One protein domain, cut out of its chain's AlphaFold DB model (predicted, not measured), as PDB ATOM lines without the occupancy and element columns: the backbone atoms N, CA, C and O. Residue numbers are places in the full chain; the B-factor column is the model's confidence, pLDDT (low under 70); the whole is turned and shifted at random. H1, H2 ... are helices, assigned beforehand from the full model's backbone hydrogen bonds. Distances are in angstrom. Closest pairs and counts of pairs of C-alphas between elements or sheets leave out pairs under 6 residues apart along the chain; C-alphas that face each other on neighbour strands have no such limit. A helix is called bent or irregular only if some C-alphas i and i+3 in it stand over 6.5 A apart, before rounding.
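Overview. This is residues 371 to 436 of the 701 residues of an uncharacterized protein of Ruminococcus bromii (UniProt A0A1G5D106). Three helices, H1, H2 and H4, pack at wide angles as a triangular core; short H3 folds back beside H2's end. The 66 printed residues hold four named helices in order H1 to H4: all helix. The whole is compact, with a radius of gyration of the C-alphas of 12.0 A, spanning 40 by 24 by 19 A.

Arrangement. Start at H1, residues 371 to 385: it touches H4, residues 421 to 432, closest at C-alphas 377 and 428, 6.8 A, a steep tilt of 48 degrees. The hub H2, residues 394 to 407, touches H1 at C-alphas 397 and 374, 6.5 A, about perpendicular at 73 degrees. H2 touches H4 at C-alphas 400 and 427, 6.2 A. H2 and irregular H3, residues 412 to 418, form a hairpin, closest at C-alphas 405 and 418, 4.4 A; H3's C-alphas 413 and 416 are 7.5 A apart. Every O i to N i+4 pair is within hydrogen-bond range in H1, H2 and H4; H3 has 0 of 3, but 3 of 4 O i to N i+3 pairs.

Along the chain. Find C-alpha 371 at (-16.512, -14.683, -55.540); H1 runs 21.2 A, H2 18.2 A, H4 16.9 A to C-alpha 432 at (-14.645, -16.519, -36.240).

Size, cuts and confidence. The farthest C-alphas, 387 and 412, are 40.3 A apart; pLDDT is under 70 at 386 to 390 and 410 to 414.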
ATOM      1  N   GLU A 371     -17.949 -14.947 -55.666       94.88
ATOM      2  CA  GLU A 371     -16.512 -14.683 -55.540       94.88
ATOM      3  C   GLU A 371     -16.276 -13.335 -54.851       94.88
ATOM      4  O   GLU A 371     -15.431 -13.222 -53.959       94.88
ATOM      5  N   ALA A 372     -17.090 -12.328 -55.177       95.75
ATOM      6  CA  ALA A 372     -17.080 -11.058 -54.462       95.75
ATOM      7  C   ALA A 372     -17.380 -11.232 -52.964       95.75
ATOM      8  O   ALA A 372     -16.656 -10.682 -52.134       95.75
ATOM      9  N   LEU A 373     -18.398 -12.022 -52.603       95.31
ATOM     10  CA  LEU A 373     -18.710 -12.312 -51.199       95.31
ATOM     11  C   LEU A 373     -17.577 -13.066 -50.494       95.31
ATOM     12  O   LEU A 373     -17.251 -12.752 -49.350       95.31
ATOM     13  N   TYR A 374     -16.931 -14.017 -51.169       95.75
ATOM     14  CA  TYR A 374     -15.770 -14.722 -50.627       95.75
ATOM     15  C   TYR A 374     -14.608 -13.779 -50.314       95.75
ATOM     16  O   TYR A 374     -13.964 -13.946 -49.276       95.75
ATOM     17  N   ASN A 375     -14.344 -12.811 -51.193       95.12
ATOM     18  CA  ASN A 375     -13.290 -11.820 -50.992       95.12
ATOM     19  C   ASN A 375     -13.614 -10.885 -49.819       95.12
ATOM     20  O   ASN A 375     -12.743 -10.625 -48.995       95.12
ATOM     21  N   ILE A 376     -14.877 -10.464 -49.677       95.00
ATOM     22  CA  ILE A 376     -15.341  -9.681 -48.520       95.00
ATOM     23  C   ILE A 376     -15.109 -10.450 -47.207       95.00
ATOM     24  O   ILE A 376     -14.568  -9.889 -46.254       95.00
ATOM     25  N   ILE A 377     -15.480 -11.735 -47.158       95.06
ATOM     26  CA  ILE A 377     -15.295 -12.591 -45.973       95.06
ATOM     27  C   ILE A 377     -13.805 -12.778 -45.648       95.06
ATOM     28  O   ILE A 377     -13.410 -12.709 -44.481       95.06
ATOM     29  N   ASP A 378     -12.970 -13.015 -46.664       93.00
ATOM     30  CA  ASP A 378     -11.523 -13.183 -46.492       93.00
ATOM     31  C   ASP A 378     -10.876 -11.923 -45.915       93.00
ATOM     32  O   ASP A 378     -10.153 -12.007 -44.920       93.00
ATOM     33  N   ASP A 379     -11.160 -10.765 -46.508       92.25
ATOM     34  CA  ASP A 379     -10.610  -9.490 -46.062       92.25
ATOM     35  C   ASP A 379     -11.041  -9.180 -44.621       92.25
ATOM     36  O   ASP A 379     -10.208  -8.872 -43.766       92.25
ATOM     37  N   PHE A 380     -12.328  -9.364 -44.308       91.69
ATOM     38  CA  PHE A 380     -12.847  -9.184 -42.952       91.69
ATOM     39  C   PHE A 380     -12.176 -10.121 -41.932       91.69
ATOM     40  O   PHE A 380     -11.857  -9.709 -40.814       91.69
ATOM     41  N   THR A 381     -11.894 -11.370 -42.320       89.69
ATOM     42  CA  THR A 381     -11.197 -12.337 -41.459       89.69
ATOM     43  C   THR A 381      -9.776 -11.882 -41.127       89.69
ATOM     44  O   THR A 381      -9.359 -11.950 -39.968       89.69
ATOM     45  N   VAL A 382      -9.046 -11.358 -42.117       84.19
ATOM     46  CA  VAL A 382      -7.682 -10.837 -41.920       84.19
ATOM     47  C   VAL A 382      -7.665  -9.681 -40.920       84.19
ATOM     48  O   VAL A 382      -6.779  -9.629 -40.064       84.19
ATOM     49  N   VAL A 383      -8.656  -8.785 -40.979       81.94
ATOM     50  CA  VAL A 383      -8.775  -7.670 -40.024       81.94
ATOM     51  C   VAL A 383      -8.955  -8.178 -38.594       81.94
ATOM     52  O   VAL A 383      -8.347  -7.645 -37.666       81.94
ATOM     53  N   LYS A 384      -9.762  -9.226 -38.402       78.00
ATOM     54  CA  LYS A 384     -10.132  -9.730 -37.072       78.00
ATOM     55  C   LYS A 384      -9.055 -10.575 -36.393       78.00
ATOM     56  O   LYS A 384      -8.921 -10.493 -35.176       78.00
ATOM     57  N   VAL A 385      -8.281 -11.358 -37.146       75.62
ATOM     58  CA  VAL A 385      -7.314 -12.326 -36.583       75.62
ATOM     59  C   VAL A 385      -5.906 -11.727 -36.377       75.62
ATOM     60  O   VAL A 385      -5.010 -12.419 -35.914       75.62
ATOM     61  N   LYS A 386      -5.696 -10.424 -36.643       63.34
ATOM     62  CA  LYS A 386      -4.418  -9.699 -36.446       63.34
ATOM     63  C   LYS A 386      -3.177 -10.483 -36.926       63.34
ATOM     64  O   LYS A 386      -2.331 -10.860 -36.121       63.34
ATOM     65  N   GLY A 387      -3.010 -10.642 -38.243       54.97
ATOM     66  CA  GLY A 387      -1.655 -10.767 -38.811       54.97
ATOM     67  C   GLY A 387      -1.326 -11.947 -39.724       54.97
ATOM     68  O   GLY A 387      -0.255 -11.916 -40.315       54.97
ATOM     69  N   GLU A 388      -2.205 -12.922 -39.961       51.06
ATOM     70  CA  GLU A 388      -1.995 -13.917 -41.030       51.06
ATOM     71  C   GLU A 388      -3.309 -14.226 -41.760       51.06
ATOM     72  O   GLU A 388      -4.389 -14.141 -41.175       51.06
ATOM     73  N   LYS A 389      -3.235 -14.576 -43.056       53.47
ATOM     74  CA  LYS A 389      -4.379 -15.035 -43.868       53.47
ATOM     75  C   LYS A 389      -4.880 -16.390 -43.352       53.47
ATOM     76  O   LYS A 389      -4.726 -17.408 -44.023       53.47
ATOM     77  N   GLN A 390      -5.509 -16.423 -42.182       62.69
ATOM     78  CA  GLN A 390      -6.290 -17.577 -41.770       62.69
ATOM     79  C   GLN A 390      -7.597 -17.553 -42.567       62.69
ATOM     80  O   GLN A 390      -8.627 -17.075 -42.111       62.69
ATOM     81  N   LYS A 391      -7.527 -17.988 -43.829       70.50
ATOM     82  CA  LYS A 391      -8.697 -18.033 -44.703       70.50
ATOM     83  C   LYS A 391      -9.667 -19.078 -44.175       70.50
ATOM     84  O   LYS A 391      -9.300 -20.244 -44.015       70.50
ATOM     85  N   LEU A 392     -10.918 -18.674 -43.973       87.06
ATOM     86  CA  LEU A 392     -12.004 -19.640 -43.868       87.06
ATOM     87  C   LEU A 392     -12.010 -20.488 -45.146       87.06
ATOM     88  O   LEU A 392     -11.838 -19.974 -46.253       87.06
ATOM     89  N   ASN A 393     -12.175 -21.802 -45.001       90.81
ATOM     90  CA  ASN A 393     -12.325 -22.664 -46.168       90.81
ATOM     91  C   ASN A 393     -13.644 -22.342 -46.899       90.81
ATOM     92  O   ASN A 393     -14.573 -21.785 -46.310       90.81
ATOM     93  N   ASN A 394     -13.736 -22.702 -48.183       93.81
ATOM     94  CA  ASN A 394     -14.913 -22.370 -48.995       93.81
ATOM     95  C   ASN A 394     -16.207 -22.952 -48.409       93.81
ATOM     96  O   ASN A 394     -17.209 -22.256 -48.375       93.81
ATOM     97  N   SER A 395     -16.158 -24.152 -47.819       94.12
ATOM     98  CA  SER A 395     -17.324 -24.756 -47.161       94.12
ATOM     99  C   SER A 395     -17.879 -23.896 -46.019       94.12
ATOM    100  O   SER A 395     -19.094 -23.800 -45.872       94.12
ATOM    101  N   LYS A 396     -17.021 -23.244 -45.223       93.75
ATOM    102  CA  LYS A 396     -17.458 -22.317 -44.172       93.75
ATOM    103  C   LYS A 396     -17.974 -20.995 -44.722       93.75
ATOM    104  O   LYS A 396     -18.911 -20.446 -44.157       93.75
ATOM    105  N   LYS A 397     -17.410 -20.499 -45.823       95.69
ATOM    106  CA  LYS A 397     -17.944 -19.313 -46.512       95.69
ATOM    107  C   LYS A 397     -19.328 -19.583 -47.094       95.69
ATOM    108  O   LYS A 397     -20.216 -18.756 -46.931       95.69
ATOM    109  N   ASP A 398     -19.519 -20.750 -47.701       95.50
ATOM    110  CA  ASP A 398     -20.820 -21.191 -48.203       95.50
ATOM    111  C   ASP A 398     -21.835 -21.307 -47.070       95.50
ATOM    112  O   ASP A 398     -22.948 -20.818 -47.211       95.50
ATOM    113  N   GLU A 399     -21.446 -21.868 -45.919       94.81
ATOM    114  CA  GLU A 399     -22.310 -21.926 -44.733       94.81
ATOM    115  C   GLU A 399     -22.731 -20.528 -44.251       94.81
ATOM    116  O   GLU A 399     -23.895 -20.335 -43.912       94.81
ATOM    117  N   ILE A 400     -21.816 -19.550 -44.251       95.25
ATOM    118  CA  ILE A 400     -22.115 -18.153 -43.893       95.25
ATOM    119  C   ILE A 400     -23.111 -17.536 -44.883       95.25
ATOM    120  O   ILE A 400     -24.103 -16.938 -44.467       95.25
ATOM    121  N   ILE A 401     -22.855 -17.673 -46.187       94.25
ATOM    122  CA  ILE A 401     -23.694 -17.079 -47.236       94.25
ATOM    123  C   ILE A 401     -25.078 -17.734 -47.259       94.25
ATOM    124  O   ILE A 401     -26.079 -17.025 -47.315       94.25
ATOM    125  N   ASP A 402     -25.141 -19.065 -47.186       92.06
ATOM    126  CA  ASP A 402     -26.389 -19.833 -47.109       92.06
ATOM    127  C   ASP A 402     -27.193 -19.456 -45.866       92.06
ATOM    128  O   ASP A 402     -28.397 -19.224 -45.948       92.06
ATOM    129  N   PHE A 403     -26.525 -19.325 -44.717       92.88
ATOM    130  CA  PHE A 403     -27.188 -18.901 -43.494       92.88
ATOM    131  C   PHE A 403     -27.846 -17.529 -43.658       92.88
ATOM    132  O   PHE A 403     -29.033 -17.396 -43.367       92.88
ATOM    133  N   VAL A 404     -27.129 -16.532 -44.182       91.50
ATOM    134  CA  VAL A 404     -27.693 -15.186 -44.357       91.50
ATOM    135  C   VAL A 404     -28.798 -15.160 -45.410       91.50
ATOM    136  O   VAL A 404     -29.840 -14.562 -45.172       91.50
ATOM    137  N   ARG A 405     -28.598 -15.812 -46.558       88.25
ATOM    138  CA  ARG A 405     -29.553 -15.730 -47.671       88.25
ATOM    139  C   ARG A 405     -30.801 -16.585 -47.481       88.25
ATOM    140  O   ARG A 405     -31.853 -16.202 -47.975       88.25
ATOM    141  N   ASN A 406     -30.683 -17.722 -46.798       84.81
ATOM    142  CA  ASN A 406     -31.749 -18.726 -46.752       84.81
ATOM    143  C   ASN A 406     -32.253 -19.024 -45.332       84.81
ATOM    144  O   ASN A 406     -33.405 -19.417 -45.180       84.81
ATOM    145  N   LYS A 407     -31.422 -18.881 -44.286       83.19
ATOM    146  CA  LYS A 407     -31.797 -19.271 -42.908       83.19
ATOM    147  C   LYS A 407     -32.120 -18.113 -41.979       83.19
ATOM    148  O   LYS A 407     -32.894 -18.323 -41.055       83.19
ATOM    149  N   LEU A 408     -31.547 -16.930 -42.184       82.00
ATOM    150  CA  LEU A 408     -32.000 -15.711 -41.504       82.00
ATOM    151  C   LEU A 408     -33.312 -15.204 -42.103       82.00
ATOM    152  O   LEU A 408     -34.121 -14.617 -41.399       82.00
ATOM    153  N   CYS A 409     -33.536 -15.476 -43.387       72.00
ATOM    154  CA  CYS A 409     -34.694 -15.018 -44.143       72.00
ATOM    155  C   CYS A 409     -35.724 -16.143 -44.306       72.00
ATOM    156  O   CYS A 409     -35.980 -16.601 -45.416       72.00
ATOM    157  N   GLN A 410     -36.271 -16.640 -43.190       64.94
ATOM    158  CA  GLN A 410     -37.224 -17.767 -43.207       64.94
ATOM    159  C   GLN A 410     -38.651 -17.343 -43.563       64.94
ATOM    160  O   GLN A 410     -39.470 -18.188 -43.921       64.94
ATOM    161  N   THR A 411     -38.950 -16.047 -43.463       63.84
ATOM    162  CA  THR A 411     -40.248 -15.472 -43.813       63.84
ATOM    163  C   THR A 411     -40.082 -14.419 -44.905       63.84
ATOM    164  O   THR A 411     -39.021 -13.805 -45.030       63.84
ATOM    165  N   GLU A 412     -41.141 -14.163 -45.681       61.62
ATOM    166  CA  GLU A 412     -41.160 -13.036 -46.630       61.62
ATOM    167  C   GLU A 412     -40.845 -11.704 -45.931       61.62
ATOM    168  O   GLU A 412     -40.190 -10.838 -46.516       61.62
ATOM    169  N   LYS A 413     -41.211 -11.587 -44.648       59.59
ATOM    170  CA  LYS A 413     -40.988 -10.397 -43.823       59.59
ATOM    171  C   LYS A 413     -39.505 -10.124 -43.530       59.59
ATOM    172  O   LYS A 413     -39.126  -8.973 -43.338       59.59
ATOM    173  N   ASP A 414     -38.658 -11.150 -43.573       67.19
ATOM    174  CA  ASP A 414     -37.221 -11.063 -43.262       67.19
ATOM    175  C   ASP A 414     -36.343 -11.025 -44.523       67.19
ATOM    176  O   ASP A 414     -35.118 -10.914 -44.442       67.19
ATOM    177  N   SER A 415     -36.952 -11.116 -45.709       70.44
ATOM    178  CA  SER A 415     -36.258 -11.243 -47.000       70.44
ATOM    179  C   SER A 415     -35.252 -10.120 -47.273       70.44
ATOM    180  O   SER A 415     -34.189 -10.349 -47.850       70.44
ATOM    181  N   HIS A 416     -35.534  -8.916 -46.781       73.50
ATOM    182  CA  HIS A 416     -34.685  -7.744 -46.954       73.50
ATOM    183  C   HIS A 416     -33.329  -7.846 -46.223       73.50
ATOM    184  O   HIS A 416     -32.416  -7.079 -46.541       73.50
ATOM    185  N   PHE A 417     -33.160  -8.758 -45.254       79.94
ATOM    186  CA  PHE A 417     -31.872  -8.991 -44.586       79.94
ATOM    187  C   PHE A 417     -30.874  -9.742 -45.477       79.94
ATOM    188  O   PHE A 417     -29.675  -9.461 -45.398       79.94
ATOM    189  N   ALA A 418     -31.340 -10.629 -46.365       80.19
ATOM    190  CA  ALA A 418     -30.484 -11.397 -47.279       80.19
ATOM    191  C   ALA A 418     -29.681 -10.492 -48.221       80.19
ATOM    192  O   ALA A 418     -28.552 -10.809 -48.608       80.19
ATOM    193  N   ASP A 419     -30.247  -9.335 -48.553       83.38
ATOM    194  CA  ASP A 419     -29.620  -8.357 -49.429       83.38
ATOM    195  C   ASP A 419     -28.499  -7.576 -48.705       83.38
ATOM    196  O   ASP A 419     -27.611  -6.992 -49.339       83.38
ATOM    197  N   ARG A 420     -28.539  -7.515 -47.363       89.25
ATOM    198  CA  ARG A 420     -27.711  -6.628 -46.531       89.25
ATOM    199  C   ARG A 420     -26.352  -7.260 -46.275       89.25
ATOM    200  O   ARG A 420     -26.173  -8.053 -45.355       89.25
ATOM    201  N   CYS A 421     -25.352  -6.818 -47.034       91.56
ATOM    202  CA  CYS A 421     -23.965  -7.276 -46.905       91.56
ATOM    203  C   CYS A 421     -23.425  -7.216 -45.461       91.56
ATOM    204  O   CYS A 421     -22.589  -8.036 -45.088       91.56
ATOM    205  N   ILE A 422     -23.900  -6.285 -44.628       92.38
ATOM    206  CA  ILE A 422     -23.487  -6.205 -43.219       92.38
ATOM    207  C   ILE A 422     -23.801  -7.486 -42.419       92.38
ATOM    208  O   ILE A 422     -23.018  -7.851 -41.544       92.38
ATOM    209  N   PHE A 423     -24.870  -8.224 -42.748       93.12
ATOM    210  CA  PHE A 423     -25.202  -9.481 -42.068       93.12
ATOM    211  C   PHE A 423     -24.208 -10.593 -42.404       93.12
ATOM    212  O   PHE A 423     -23.862 -11.371 -41.520       93.12
ATOM    213  N   ILE A 424     -23.639 -10.604 -43.616       94.19
ATOM    214  CA  ILE A 424     -22.503 -11.484 -43.943       94.19
ATOM    215  C   ILE A 424     -21.332 -11.203 -42.995       94.19
ATOM    216  O   ILE A 424     -20.706 -12.142 -42.499       94.19
ATOM    217  N   LEU A 425     -21.058  -9.931 -42.681       94.06
ATOM    218  CA  LEU A 425     -19.992  -9.559 -41.747       94.06
ATOM    219  C   LEU A 425     -20.323  -9.962 -40.301       94.06
ATOM    220  O   LEU A 425     -19.453 -10.498 -39.615       94.06
ATOM    221  N   PHE A 426     -21.563  -9.768 -39.834       93.38
ATOM    222  CA  PHE A 426     -21.990 -10.207 -38.494       93.38
ATOM    223  C   PHE A 426     -21.874 -11.721 -38.325       93.38
ATOM    224  O   PHE A 426     -21.311 -12.199 -37.339       93.38
ATOM    225  N   THR A 427     -22.355 -12.480 -39.309       94.62
ATOM    226  CA  THR A 427     -22.259 -13.939 -39.310       94.62
ATOM    227  C   THR A 427     -20.802 -14.394 -39.368       94.62
ATOM    228  O   THR A 427     -20.419 -15.304 -38.634       94.62
ATOM    229  N   THR A 428     -19.963 -13.729 -40.167       94.38
ATOM    230  CA  THR A 428     -18.521 -14.013 -40.215       94.38
ATOM    231  C   THR A 428     -17.859 -13.776 -38.853       94.38
ATOM    232  O   THR A 428     -17.141 -14.652 -38.375       94.38
ATOM    233  N   ASP A 429     -18.132 -12.653 -38.176       91.38
ATOM    234  CA  ASP A 429     -17.600 -12.369 -36.829       91.38
ATOM    235  C   ASP A 429     -18.028 -13.427 -35.798       91.38
ATOM    236  O   ASP A 429     -17.213 -13.867 -34.981       91.38
ATOM    237  N   ALA A 430     -19.283 -13.885 -35.864       91.75
ATOM    238  CA  ALA A 430     -19.796 -14.947 -35.002       91.75
ATOM    239  C   ALA A 430     -19.065 -16.281 -35.238       91.75
ATOM    240  O   ALA A 430     -18.600 -16.905 -34.279       91.75
ATOM    241  N   VAL A 431     -18.898 -16.691 -36.500       92.56
ATOM    242  CA  VAL A 431     -18.179 -17.924 -36.869       92.56
ATOM    243  C   VAL A 431     -16.711 -17.858 -36.447       92.56
ATOM    244  O   VAL A 431     -16.208 -18.808 -35.846       92.56
ATOM    245  N   LEU A 432     -16.031 -16.731 -36.682       89.06
ATOM    246  CA  LEU A 432     -14.645 -16.519 -36.240       89.06
ATOM    247  C   LEU A 432     -14.510 -16.534 -34.712       89.06
ATOM    248  O   LEU A 432     -13.489 -16.965 -34.185       89.06
ATOM    249  N   SER A 433     -15.558 -16.132 -33.993       86.25
ATOM    250  CA  SER A 433     -15.633 -16.206 -32.528       86.25
ATOM    251  C   SER A 433     -16.031 -17.600 -32.005       86.25
ATOM    252  O   SER A 433     -16.364 -17.744 -30.825       86.25
ATOM    253  N   GLY A 434     -16.034 -18.627 -32.864       87.62
ATOM    254  CA  GLY A 434     -16.316 -20.019 -32.505       87.62
ATOM    255  C   GLY A 434     -17.786 -20.316 -32.200       87.62
ATOM    256  O   GLY A 434     -18.079 -21.291 -31.507       87.62
ATOM    257  N   LYS A 435     -18.720 -19.474 -32.656       91.25
ATOM    258  CA  LYS A 435     -20.158 -19.659 -32.415       91.25
ATOM    259  C   LYS A 435     -20.775 -20.612 -33.442       91.25
ATOM    260  O   LYS A 435     -20.466 -20.535 -34.628       91.25
ATOM    261  N   ASP A 436     -21.684 -21.476 -32.988       90.94
ATOM    262  CA  ASP A 436     -22.545 -22.271 -33.873       90.94
ATOM    263  C   ASP A 436     -23.796 -21.463 -34.231       90.94
ATOM    264  O   ASP A 436     -24.651 -21.217 -33.376       90.94
TER     265      ASP A 436